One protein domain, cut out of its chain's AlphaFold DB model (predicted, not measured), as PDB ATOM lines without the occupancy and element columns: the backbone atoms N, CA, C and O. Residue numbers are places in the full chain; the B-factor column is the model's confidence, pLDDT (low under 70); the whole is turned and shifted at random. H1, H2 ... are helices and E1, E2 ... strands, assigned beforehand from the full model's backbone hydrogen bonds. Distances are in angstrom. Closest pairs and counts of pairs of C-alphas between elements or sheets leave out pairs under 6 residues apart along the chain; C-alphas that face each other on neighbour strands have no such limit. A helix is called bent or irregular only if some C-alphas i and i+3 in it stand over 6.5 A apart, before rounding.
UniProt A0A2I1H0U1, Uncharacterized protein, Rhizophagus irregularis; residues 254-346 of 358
ATOM      1  N   HIS A 254      90.430 161.248  65.034       81.25
ATOM      2  CA  HIS A 254      91.841 160.910  65.223       81.25
ATOM      3  C   HIS A 254      92.748 161.981  64.623       81.25
ATOM      4  O   HIS A 254      93.712 162.373  65.275       81.25
ATOM      5  N   ALA A 255      92.406 162.527  63.451       83.69
ATOM      6  CA  ALA A 255      93.154 163.634  62.857       83.69
ATOM      7  C   ALA A 255      93.209 164.851  63.796       83.69
ATOM      8  O   ALA A 255      94.294 165.376  64.041       83.69
ATOM      9  N   LYS A 256      92.080 165.245  64.406       87.81
ATOM     10  CA  LYS A 256      92.049 166.320  65.414       87.81
ATOM     11  C   LYS A 256      92.903 165.997  66.638       87.81
ATOM     12  O   LYS A 256      93.700 166.833  67.055       87.81
ATOM     13  N   LYS A 257      92.793 164.795  67.206       89.38
ATOM     14  CA  LYS A 257      93.641 164.408  68.346       89.38
ATOM     15  C   LYS A 257      95.122 164.481  68.004       89.38
ATOM     16  O   LYS A 257      95.883 165.079  68.757       89.38
ATOM     17  N   THR A 258      95.523 163.943  66.856       89.50
ATOM     18  CA  THR A 258      96.907 164.001  66.373       89.50
ATOM     19  C   THR A 258      97.374 165.441  66.189       89.50
ATOM     20  O   THR A 258      98.456 165.791  66.649       89.50
ATOM     21  N   ALA A 259      96.537 166.292  65.596       90.81
ATOM     22  CA  ALA A 259      96.805 167.712  65.405       90.81
ATOM     23  C   ALA A 259      97.054 168.434  66.736       90.81
ATOM     24  O   ALA A 259      98.112 169.025  66.946       90.81
ATOM     25  N   ARG A 260      96.123 168.298  67.689       92.44
ATOM     26  CA  ARG A 260      96.279 168.857  69.039       92.44
ATOM     27  C   ARG A 260      97.558 168.333  69.689       92.44
ATOM     28  O   ARG A 260      98.372 169.108  70.184       92.44
ATOM     29  N   ASN A 261      97.746 167.016  69.680       92.88
ATOM     30  CA  ASN A 261      98.874 166.372  70.343       92.88
ATOM     31  C   ASN A 261     100.214 166.793  69.721       92.88
ATOM     32  O   ASN A 261     101.186 166.900  70.460       92.88
ATOM     33  N   ALA A 262     100.279 167.105  68.422       92.12
ATOM     34  CA  ALA A 262     101.494 167.601  67.776       92.12
ATOM     35  C   ALA A 262     102.012 168.903  68.416       92.12
ATOM     36  O   ALA A 262     103.223 169.061  68.573       92.12
ATOM     37  N   ILE A 263     101.113 169.795  68.851       92.31
ATOM     38  CA  ILE A 263     101.483 171.060  69.508       92.31
ATOM     39  C   ILE A 263     101.595 170.904  71.029       92.31
ATOM     40  O   ILE A 263     102.434 171.548  71.646       92.31
ATOM     41  N   MET A 264     100.791 170.051  71.667       89.94
ATOM     42  CA  MET A 264     100.791 169.963  73.135       89.94
ATOM     43  C   MET A 264     101.861 169.011  73.693       89.94
ATOM     44  O   MET A 264     102.632 169.350  74.596       89.94
ATOM     45  N   SER A 265     101.921 167.791  73.157       88.31
ATOM     46  CA  SER A 265     102.771 166.706  73.672       88.31
ATOM     47  C   SER A 265     103.874 166.265  72.712       88.31
ATOM     48  O   SER A 265     104.809 165.608  73.149       88.31
ATOM     49  N   GLY A 266     103.742 166.577  71.423       89.38
ATOM     50  CA  GLY A 266     104.654 166.180  70.356       89.38
ATOM     51  C   GLY A 266     105.746 167.216  70.107       89.38
ATOM     52  O   GLY A 266     106.530 167.528  70.997       89.38
ATOM     53  N   ALA A 267     105.789 167.748  68.884       89.25
ATOM     54  CA  ALA A 267     106.812 168.688  68.428       89.25
ATOM     55  C   ALA A 267     106.830 170.013  69.207       89.25
ATOM     56  O   ALA A 267     107.875 170.649  69.291       89.25
ATOM     57  N   ARG A 268     105.684 170.445  69.761       92.38
ATOM     58  CA  ARG A 268     105.511 171.711  70.515       92.38
ATOM     59  C   ARG A 268     105.788 173.008  69.753       92.38
ATOM     60  O   ARG A 268     105.590 174.097  70.291       92.38
ATOM     61  N   LEU A 269     106.173 172.884  68.493       93.94
ATOM     62  CA  LEU A 269     106.382 173.946  67.532       93.94
ATOM     63  C   LEU A 269     106.067 173.380  66.145       93.94
ATOM     64  O   LEU A 269     106.652 172.377  65.740       93.94
ATOM     65  N   LEU A 270     105.160 174.025  65.420       93.50
ATOM     66  CA  LEU A 270     104.882 173.763  64.010       93.50
ATOM     67  C   LEU A 270     105.171 175.029  63.208       93.50
ATOM     68  O   LEU A 270     104.826 176.132  63.635       93.50
ATOM     69  N   THR A 271     105.776 174.882  62.036       91.50
ATOM     70  CA  THR A 271     105.987 175.982  61.093       91.50
ATOM     71  C   THR A 271     104.844 176.018  60.077       91.50
ATOM     72  O   THR A 271     104.445 174.993  59.531       91.50
ATOM     73  N   PHE A 272     104.292 177.206  59.841       83.56
ATOM     74  CA  PHE A 272     103.192 177.461  58.907       83.56
ATOM     75  C   PHE A 272     103.572 178.638  58.008       83.56
ATOM     76  O   PHE A 272     103.292 179.797  58.320       83.56
ATOM     77  N   GLY A 273     104.262 178.341  56.903       85.00
ATOM     78  CA  GLY A 273     104.861 179.364  56.043       85.00
ATOM     79  C   GLY A 273     105.813 180.254  56.845       85.00
ATOM     80  O   GLY A 273     106.748 179.759  57.467       85.00
ATOM     81  N   ASN A 274     105.523 181.556  56.885       88.12
ATOM     82  CA  ASN A 274     106.303 182.550  57.637       88.12
ATOM     83  C   ASN A 274     105.826 182.729  59.092       88.12
ATOM     84  O   ASN A 274     106.224 183.677  59.763       88.12
ATOM     85  N   SER A 275     104.914 181.882  59.573       92.12
ATOM     86  CA  SER A 275     104.374 181.911  60.936       92.12
ATOM     87  C   SER A 275     104.680 180.611  61.678       92.12
ATOM     88  O   SER A 275     105.120 179.622  61.092       92.12
ATOM     89  N   SER A 276     104.439 180.602  62.988       92.88
ATOM     90  CA  SER A 276     104.590 179.409  63.822       92.88
ATOM     91  C   SER A 276     103.355 179.169  64.682       92.88
ATOM     92  O   SER A 276     102.587 180.091  64.954       92.88
ATOM     93  N   VAL A 277     103.176 177.915  65.079       94.69
ATOM     94  CA  VAL A 277     102.217 177.480  66.091       94.69
ATOM     95  C   VAL A 277     103.013 176.853  67.216       94.69
ATOM     96  O   VAL A 277     103.758 175.902  66.979       94.69
ATOM     97  N   ARG A 278     102.890 177.381  68.427       94.44
ATOM     98  CA  ARG A 278     103.760 177.020  69.542       94.44
ATOM     99  C   ARG A 278     102.972 176.660  70.792       94.44
ATOM    100  O   ARG A 278     101.851 177.116  71.007       94.44
ATOM    101  N   TYR A 279     103.590 175.837  71.628       95.12
ATOM    102  CA  TYR A 279     103.010 175.404  72.895       95.12
ATOM    103  C   TYR A 279     102.773 176.557  73.888       95.12
ATOM    104  O   TYR A 279     101.752 176.560  74.573       95.12
ATOM    105  N   ASP A 280     103.677 177.541  73.959       94.19
ATOM    106  CA  ASP A 280     103.563 178.722  74.836       94.19
ATOM    107  C   ASP A 280     102.280 179.517  74.565       94.19
ATOM    108  O   ASP A 280     101.595 179.893  75.509       94.19
ATOM    109  N   GLN A 281     101.887 179.670  73.300       93.81
ATOM    110  CA  GLN A 281     100.656 180.373  72.920       93.81
ATOM    111  C   GLN A 281      99.411 179.709  73.531       93.81
ATOM    112  O   GLN A 281      98.550 180.371  74.106       93.81
ATOM    113  N   LEU A 282      99.330 178.376  73.466       93.38
ATOM    114  CA  LEU A 282      98.220 177.615  74.052       93.38
ATOM    115  C   LEU A 282      98.294 177.572  75.585       93.38
ATOM    116  O   LEU A 282      97.258 177.550  76.254       93.38
ATOM    117  N   LEU A 283      99.503 177.602  76.148       94.44
ATOM    118  CA  LEU A 283      99.719 177.718  77.586       94.44
ATOM    119  C   LEU A 283      99.270 179.087  78.121       94.44
ATOM    120  O   LEU A 283      98.694 179.166  79.205       94.44
ATOM    121  N   GLU A 284      99.487 180.165  77.374       92.19
ATOM    122  CA  GLU A 284      98.940 181.481  77.702       92.19
ATOM    123  C   GLU A 284      97.410 181.463  77.631       92.19
ATOM    124  O   GLU A 284      96.751 181.889  78.580       92.19
ATOM    125  N   GLN A 285      96.836 180.898  76.561       90.62
ATOM    126  CA  GLN A 285      95.383 180.813  76.394       90.62
ATOM    127  C   GLN A 285      94.687 180.060  77.533       90.62
ATOM    128  O   GLN A 285      93.653 180.516  78.023       90.62
ATOM    129  N   VAL A 286      95.229 178.919  77.969       94.44
ATOM    130  CA  VAL A 286      94.606 178.100  79.025       94.44
ATOM    131  C   VAL A 286      94.691 178.738  80.415       94.44
ATOM    132  O   VAL A 286      93.916 178.400  81.305       94.44
ATOM    133  N   ASN A 287      95.627 179.667  80.618       93.94
ATOM    134  CA  ASN A 287      95.795 180.368  81.891       93.94
ATOM    135  C   ASN A 287      94.916 181.621  82.020       93.94
ATOM    136  O   ASN A 287      94.887 182.233  83.088       93.94
ATOM    137  N   ARG A 288      94.177 181.999  80.971       90.75
ATOM    138  CA  ARG A 288      93.206 183.092  81.046       90.75
ATOM    139  C   ARG A 288      92.005 182.702  81.908       90.75
ATOM    140  O   ARG A 288      91.537 181.567  81.860       90.75
ATOM    141  N   HIS A 289      91.451 183.666  82.642       89.06
ATOM    142  CA  HIS A 289      90.258 183.446  83.472       89.06
ATOM    143  C   HIS A 289      89.009 183.066  82.668       89.06
ATOM    144  O   HIS A 289      88.133 182.387  83.192       89.06
ATOM    145  N   ASP A 290      88.934 183.498  81.412       90.44
ATOM    146  CA  ASP A 290      87.821 183.249  80.502       90.44
ATOM    147  C   ASP A 290      88.051 182.036  79.586       90.44
ATOM    148  O   ASP A 290      87.227 181.796  78.709       90.44
ATOM    149  N   SER A 291      89.145 181.276  79.751       92.69
ATOM    150  CA  SER A 291      89.523 180.196  78.828       92.69
ATOM    151  C   SER A 291      88.429 179.137  78.661       92.69
ATOM    152  O   SER A 291      87.848 178.657  79.633       92.69
ATOM    153  N   VAL A 292      88.177 178.733  77.412       93.50
ATOM    154  CA  VAL A 292      87.258 177.620  77.095       93.50
ATOM    155  C   VAL A 292      87.940 176.260  77.289       93.50
ATOM    156  O   VAL A 292      87.269 175.236  77.425       93.50
ATOM    157  N   MET A 293      89.276 176.235  77.299       94.56
ATOM    158  CA  MET A 293      90.066 175.034  77.554       94.56
ATOM    159  C   MET A 293      90.283 174.840  79.057       94.56
ATOM    160  O   MET A 293      90.512 175.791  79.804       94.56
ATOM    161  N   TYR A 294      90.288 173.589  79.505       94.00
ATOM    162  CA  TYR A 294      90.723 173.249  80.854       94.00
ATOM    163  C   TYR A 294      92.243 173.167  80.923       94.00
ATOM    164  O   TYR A 294      92.898 172.789  79.955       94.00
ATOM    165  N   LYS A 295      92.822 173.401  82.109       93.38
ATOM    166  CA  LYS A 295      94.270 173.223  82.337       93.38
ATOM    167  C   LYS A 295      94.773 171.856  81.871       93.38
ATOM    168  O   LYS A 295      95.834 171.781  81.260       93.38
ATOM    169  N   ASN A 296      93.979 170.806  82.091       92.12
ATOM    170  CA  ASN A 296      94.304 169.441  81.678       92.12
ATOM    171  C   ASN A 296      94.178 169.198  80.162       92.12
ATOM    172  O   ASN A 296      94.590 168.147  79.693       92.12
ATOM    173  N   ASP A 297      93.654 170.141  79.376       92.44
ATOM    174  CA  ASP A 297      93.635 170.035  77.908       92.44
ATOM    175  C   ASP A 297      95.017 170.333  77.301       92.44
ATOM    176  O   ASP A 297      95.314 169.916  76.181       92.44
ATOM    177  N   VAL A 298      95.868 171.045  78.053       92.06
ATOM    178  CA  VAL A 298      97.203 171.509  77.642       92.06
ATOM    179  C   VAL A 298      98.297 170.880  78.508       92.06
ATOM    180  O   VAL A 298      99.280 170.344  78.000       92.06
ATOM    181  N   ILE A 299      98.127 170.915  79.832       91.44
ATOM    182  CA  ILE A 299      99.106 170.457  80.822       91.44
ATOM    183  C   ILE A 299      98.738 169.044  81.266       91.44
ATOM    184  O   ILE A 299      97.630 168.816  81.735       91.44
ATOM    185  N   LYS A 300      99.684 168.098  81.183       89.50
ATOM    186  CA  LYS A 300      99.445 166.676  81.518       89.50
ATOM    187  C   LYS A 300      98.209 166.109  80.804       89.50
ATOM    188  O   LYS A 300      97.415 165.391  81.407       89.50
ATOM    189  N   LEU A 301      98.055 166.460  79.528       89.19
ATOM    190  CA  LEU A 301      96.865 166.099  78.776       89.19
ATOM    191  C   LEU A 301      96.665 164.594  78.622       89.19
ATOM    192  O   LEU A 301      97.618 163.831  78.445       89.19
ATOM    193  N   ASP A 302      95.397 164.197  78.587       92.00
ATOM    194  CA  ASP A 302      95.000 162.906  78.052       92.00
ATOM    195  C   ASP A 302      95.032 162.965  76.517       92.00
ATOM    196  O   ASP A 302      94.201 163.599  75.856       92.00
ATOM    197  N   GLN A 303      96.015 162.283  75.931       90.50
ATOM    198  CA  GLN A 303      96.218 162.219  74.483       90.50
ATOM    199  C   GLN A 303      95.039 161.577  73.736       90.50
ATOM    200  O   GLN A 303      94.932 161.776  72.523       90.50
ATOM    201  N   GLN A 304      94.168 160.843  74.436       89.38
ATOM    202  CA  GLN A 304      93.002 160.165  73.875       89.38
ATOM    203  C   GLN A 304      91.681 160.912  74.079       89.38
ATOM    204  O   GLN A 304      90.697 160.522  73.447       89.38
ATOM    205  N   ASP A 305      91.645 161.988  74.876       90.00
ATOM    206  CA  ASP A 305      90.414 162.752  75.111       90.00
ATOM    207  C   ASP A 305      89.987 163.516  73.851       90.00
ATOM    208  O   ASP A 305      90.532 164.577  73.522       90.00
ATOM    209  N   ASP A 306      88.979 162.986  73.158       87.69
ATOM    210  CA  ASP A 306      88.333 163.646  72.025       87.69
ATOM    211  C   ASP A 306      87.782 165.022  72.437       87.69
ATOM    212  O   ASP A 306      87.905 165.988  71.684       87.69
ATOM    213  N   SER A 307      87.221 165.147  73.644       89.38
ATOM    214  CA  SER A 307      86.559 166.363  74.135       89.38
ATOM    215  C   SER A 307      87.536 167.523  74.276       89.38
ATOM    216  O   SER A 307      87.219 168.644  73.879       89.38
ATOM    217  N   ALA A 308      88.739 167.268  74.790       91.38
ATOM    218  CA  ALA A 308      89.806 168.260  74.825       91.38
ATOM    219  C   ALA A 308      90.215 168.696  73.409       91.38
ATOM    220  O   ALA A 308      90.419 169.882  73.177       91.38
ATOM    221  N   ALA A 309      90.266 167.783  72.428       91.38
ATOM    222  CA  ALA A 309      90.540 168.157  71.037       91.38
ATOM    223  C   ALA A 309      89.416 169.024  70.447       91.38
ATOM    224  O   ALA A 309      89.702 170.008  69.766       91.38
ATOM    225  N   TYR A 310      88.151 168.734  70.766       90.31
ATOM    226  CA  TYR A 310      87.038 169.613  70.401       90.31
ATOM    227  C   TYR A 310      87.162 171.000  71.020       90.31
ATOM    228  O   TYR A 310      86.987 171.977  70.300       90.31
ATOM    229  N   ARG A 311      87.470 171.106  72.319       92.38
ATOM    230  CA  ARG A 311      87.648 172.405  72.989       92.38
ATOM    231  C   ARG A 311      88.795 173.201  72.370       92.38
ATOM    232  O   ARG A 311      88.611 174.381  72.092       92.38
ATOM    233  N   THR A 312      89.927 172.565  72.061       93.31
ATOM    234  CA  THR A 312      91.048 173.231  71.378       93.31
ATOM    235  C   THR A 312      90.631 173.813  70.024       93.31
ATOM    236  O   THR A 312      90.940 174.965  69.734       93.31
ATOM    237  N   PHE A 313      89.900 173.051  69.207       92.62
ATOM    238  CA  PHE A 313      89.532 173.454  67.843       92.62
ATOM    239  C   PHE A 313      88.125 174.055  67.717       92.62
ATOM    240  O   PHE A 313      87.581 174.128  66.614       92.62
ATOM    241  N   CYS A 314      87.501 174.463  68.825       90.75
ATOM    242  CA  CYS A 314      86.184 175.086  68.778       90.75
ATOM    243  C   CYS A 314      86.276 176.568  68.397       90.75
ATOM    244  O   CYS A 314      87.263 177.256  68.668       90.75
ATOM    245  N   SER A 315      85.194 177.086  67.816       90.00
ATOM    246  CA  SER A 315      85.091 178.498  67.442       90.00
ATOM    247  C   SER A 315      85.232 179.440  68.641       90.00
ATOM    248  O   SER A 315      85.743 180.545  68.489       90.00
ATOM    249  N   ALA A 316      84.826 179.011  69.840       91.62
ATOM    250  CA  ALA A 316      84.975 179.808  71.052       91.62
ATOM    251  C   ALA A 316      86.455 179.996  71.434       91.62
ATOM    252  O   ALA A 316      86.853 181.121  71.714       91.62
ATOM    253  N   ASN A 317      87.287 178.949  71.347       92.50
ATOM    254  CA  ASN A 317      88.732 179.068  71.576       92.50
ATOM    255  C   ASN A 317      89.418 179.907  70.481       92.50
ATOM    256  O   ASN A 317      90.281 180.731  70.773       92.50
ATOM    257  N   LEU A 318      88.989 179.764  69.221       92.31
ATOM    258  CA  LEU A 318      89.492 180.596  68.123       92.31
ATOM    259  C   LEU A 318      89.213 182.090  68.366       92.31
ATOM    260  O   LEU A 318      90.095 182.923  68.166       92.31
ATOM    261  N   LYS A 319      88.007 182.433  68.844       90.75
ATOM    262  CA  LYS A 319      87.627 183.816  69.179       90.75
ATOM    263  C   LYS A 319      88.497 184.417  70.284       90.75
ATOM    264  O   LYS A 319      88.720 185.618  70.264       90.75
ATOM    265  N   GLN A 320      89.040 183.605  71.195       90.19
ATOM    266  CA  GLN A 320      89.918 184.081  72.275       90.19
ATOM    267  C   GLN A 320      91.286 184.582  71.795       90.19
ATOM    268  O   GLN A 320      91.975 185.257  72.557       90.19
ATOM    269  N   LEU A 321      91.680 184.282  70.552       89.62
ATOM    270  CA  LEU A 321      92.886 184.849  69.934       89.62
ATOM    271  C   LEU A 321      92.670 186.261  69.385       89.62
ATOM    272  O   LEU A 321      93.634 186.968  69.098       89.62
ATOM    273  N   VAL A 322      91.417 186.674  69.211       89.19
ATOM    274  CA  VAL A 322      91.066 187.936  68.569       89.19
ATOM    275  C   VAL A 322      90.639 188.944  69.632       89.19
ATOM    276  O   VAL A 322      89.852 188.637  70.526       89.19
ATOM    277  N   SER A 323      91.163 190.169  69.556       83.31
ATOM    278  CA  SER A 323      90.758 191.248  70.457       83.31
ATOM    279  C   SER A 323      89.326 191.722  70.172       83.31
ATOM    280  O   SER A 323      88.762 191.454  69.112       83.31
ATOM    281  N   HIS A 324      88.749 192.508  71.087       78.94
ATOM    282  CA  HIS A 324      87.420 193.114  70.914       78.94
ATOM    283  C   HIS A 324      87.286 193.952  69.627       78.94
ATOM    284  O   HIS A 324      86.189 194.076  69.095       78.94
ATOM    285  N   ASN A 325      88.399 194.475  69.099       83.50
ATOM    286  CA  ASN A 325      88.445 195.255  67.859       83.50
ATOM    287  C   ASN A 325      88.777 194.396  66.624       83.50
ATOM    288  O   ASN A 325      89.244 194.923  65.618       83.50
ATOM    289  N   TYR A 326      88.600 193.075  66.706       82.69
ATOM    290  CA  TYR A 326      88.913 192.128  65.634       82.69
ATOM    291  C   TYR A 326      90.392 192.110  65.209       82.69
ATOM    292  O   TYR A 326      90.721 191.751  64.079       82.69
ATOM    293  N   GLN A 327      91.304 192.477  66.115       87.19
ATOM    294  CA  GLN A 327      92.743 192.456  65.846       87.19
ATOM    295  C   GLN A 327      93.386 191.184  66.396       87.19
ATOM    296  O   GLN A 327      93.143 190.793  67.538       87.19
ATOM    297  N   LEU A 328      94.242 190.572  65.581       89.94
ATOM    298  CA  LEU A 328      95.039 189.401  65.929       89.94
ATOM    299  C   LEU A 328      96.492 189.823  66.148       89.94
ATOM    300  O   LEU A 328      97.054 190.554  65.325       89.94
ATOM    301  N   LYS A 329      97.112 189.344  67.231       89.00
ATOM    302  CA  LYS A 329      98.534 189.591  67.468       89.00
ATOM    303  C   LYS A 329      99.373 188.974  66.337       89.00
ATOM    304  O   LYS A 329      99.058 187.864  65.897       89.00
ATOM    305  N   PRO A 330     100.426 189.648  65.837       87.88
ATOM    306  CA  PRO A 330     101.249 189.122  64.749       87.88
ATOM    307  C   PRO A 330     101.774 187.700  64.992       87.88
ATOM    308  O   PRO A 330     101.786 186.894  64.065       87.88
ATOM    309  N   GLU A 331     102.150 187.385  66.231       88.56
ATOM    310  CA  GLU A 331     102.644 186.080  66.666       88.56
ATOM    311  C   GLU A 331     101.581 184.969  66.634       88.56
ATOM    312  O   GLU A 331     101.923 183.809  66.399       88.56
ATOM    313  N   ASP A 332     100.298 185.311  66.778       91.50
ATOM    314  CA  ASP A 332      99.181 184.360  66.841       91.50
ATOM    315  C   ASP A 332      98.572 184.046  65.472       91.50
ATOM    316  O   ASP A 332      97.701 183.185  65.363       91.50
ATOM    317  N   LYS A 333      99.058 184.684  64.398       91.62
ATOM    318  CA  LYS A 333      98.609 184.428  63.017       91.62
ATOM    319  C   LYS A 333      98.669 182.951  62.646       91.62
ATOM    320  O   LYS A 333      97.699 182.412  62.115       91.62
ATOM    321  N   GLY A 334      99.787 182.293  62.957       93.75
ATOM    322  CA  GLY A 334      99.960 180.866  62.692       93.75
ATOM    323  C   GLY A 334      98.956 180.019  63.470       93.75
ATOM    324  O   GLY A 334      98.262 179.191  62.878       93.75
ATOM    325  N   LEU A 335      98.836 180.257  64.780       93.69
ATOM    326  CA  LEU A 335      97.913 179.526  65.647       93.69
ATOM    327  C   LEU A 335      96.450 179.732  65.230       93.69
ATOM    328  O   LEU A 335      95.701 178.762  65.167       93.69
ATOM    329  N   PHE A 336      96.049 180.954  64.880       93.44
ATOM    330  CA  PHE A 336      94.695 181.254  64.418       93.44
ATOM    331  C   PHE A 336      94.331 180.449  63.169       93.44
ATOM    332  O   PHE A 336      93.311 179.759  63.148       93.44
ATOM    333  N   VAL A 337      95.185 180.488  62.140       92.06
ATOM    334  CA  VAL A 337      94.967 179.729  60.897       92.06
ATOM    335  C   VAL A 337      94.923 178.231  61.184       92.06
ATOM    336  O   VAL A 337      94.054 177.528  60.668       92.06
ATOM    337  N   TYR A 338      95.810 177.743  62.050       92.69
ATOM    338  CA  TYR A 338      95.848 176.340  62.436       92.69
ATOM    339  C   TYR A 338      94.563 175.880  63.132       92.69
ATOM    340  O   TYR A 338      93.957 174.888  62.723       92.69
ATOM    341  N   LEU A 339      94.122 176.611  64.161       92.50
ATOM    342  CA  LEU A 339      92.893 176.301  64.887       92.50
ATOM    343  C   LEU A 339      91.671 176.367  63.968       92.50
ATOM    344  O   LEU A 339      90.796 175.508  64.062       92.50
ATOM    345  N   PHE A 340      91.635 177.343  63.056       91.25
ATOM    346  CA  PHE A 340      90.573 177.472  62.067       91.25
ATOM    347  C   PHE A 340      90.520 176.255  61.140       91.25
ATOM    348  O   PHE A 340      89.495 175.578  61.087       91.25
ATOM    349  N   ILE A 341      91.624 175.925  60.460       89.19
ATOM    350  CA  ILE A 341      91.682 174.805  59.509       89.19
ATOM    351  C   ILE A 341      91.334 173.488  60.209       89.19
ATOM    352  O   ILE A 341      90.450 172.763  59.752       89.19
ATOM    353  N   MET A 342      91.968 173.191  61.348       89.25
ATOM    354  CA  MET A 342      91.735 171.938  62.075       89.25
ATOM    355  C   MET A 342      90.334 171.863  62.702       89.25
ATOM    356  O   MET A 342      89.772 170.773  62.835       89.25
ATOM    357  N   GLY A 343      89.721 173.009  63.016       87.12
ATOM    358  CA  GLY A 343      88.324 173.109  63.443       87.12
ATOM    359  C   GLY A 343      87.316 172.702  62.368       87.12
ATOM    360  O   GLY A 343      86.294 172.094  62.701       87.12
ATOM    361  N   GLN A 344      87.621 172.936  61.087       81.31
ATOM    362  CA  GLN A 344      86.718 172.635  59.966       81.31
ATOM    363  C   GLN A 344      86.589 171.138  59.644       81.31
ATOM    364  O   GLN A 344      85.570 170.723  59.091       81.31
ATOM    365  N   TYR A 345      87.561 170.301  60.028       66.25
ATOM    366  CA  TYR A 345      87.642 168.875  59.647       66.25
ATOM    367  C   TYR A 345      86.473 167.974  60.103       66.25
ATOM    368  O   TYR A 345      86.464 166.782  59.802       66.25
ATOM    369  N   GLU A 346      85.479 168.494  60.824       57.25
ATOM    370  CA  GLU A 346      84.354 167.701  61.338       57.25
ATOM    371  C   GLU A 346      82.968 168.308  61.089       57.25
ATOM    372  O   GLU A 346      81.955 167.798  61.578       57.25
TER     373      GLU A 346
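AT A GLANCE: This is residues 254 to 346 of the 358 residues of an uncharacterized protein of Rhizophagus irregularis (UniProt A0A2I1H0U1). The longest helix, H6, packs on a small two-strand hairpin, E1 and E2, mainly along E2, and H5 packs on another side of H6. Five shorter helices and the unnamed stretches between the elements surround this pair, with H4 packing on H1 at a steep tilt and H3 packing on H2. The 93 printed residues hold six named helices and two named strands in the order H1, E1, E2, H2, H3, H4, H5, H6; the sheet, E1 - E2, is antiparallel and the class is mostly helix. The whole is compact, with a radius of gyration of the C-alphas of 12.1 A and spans of 35 by 31 by 25 A.

IN THESE COORDINATES: H1, residues 254 to 264, begins with C-alpha 254 at (91.841, 160.910, 65.223) and is 15.0 A long. E1, 269 to 272, and E2, 275 to 278, measure 9.8 A and 9.9 A. H2, 279 to 286, is 10.7 A long; H3, 295 to 298, 5.8 A; H4, 306 to 312, 10.0 A; H5, 315 to 319, 6.1 A. H6, 330 to 344, spans 22.5 A and ends with C-alpha 344 at (86.718, 172.635, 59.966); it is irregular, with C-alphas 331 and 334 7.1 A apart.

HOW THE PARTS SIT: H1 touches H4 at a steep tilt of 53 degrees, the same way; their closest C-alphas, Lys 257 and Ala 309, are 5.6 A apart. In the hairpin E1 and E2, N 270 and O 277 are within hydrogen-bond range at 2.8 A. The closest C-alphas of E2 and H6, Val 277 and Leu 335, are 4.8 A apart. H2 touches H3, closest at the C-alphas of Val 286 and Lys 295, 5.9 A. H5 touches H6, closest at the C-alphas of Leu 318 and Leu 339, 6.4 A. Every O i to N i+4 pair is within hydrogen-bond range in H2, H4 and H5, against 6 of 7 in H1 and 9 of 11 in H6; H3 is too short for one.

THE WHOLE: The C-alphas farthest apart, Gln 304 and Asn 325, are 35.9 A apart. The printed part has no cut and no long link. Residues 345 to 346 have pLDDT under 70.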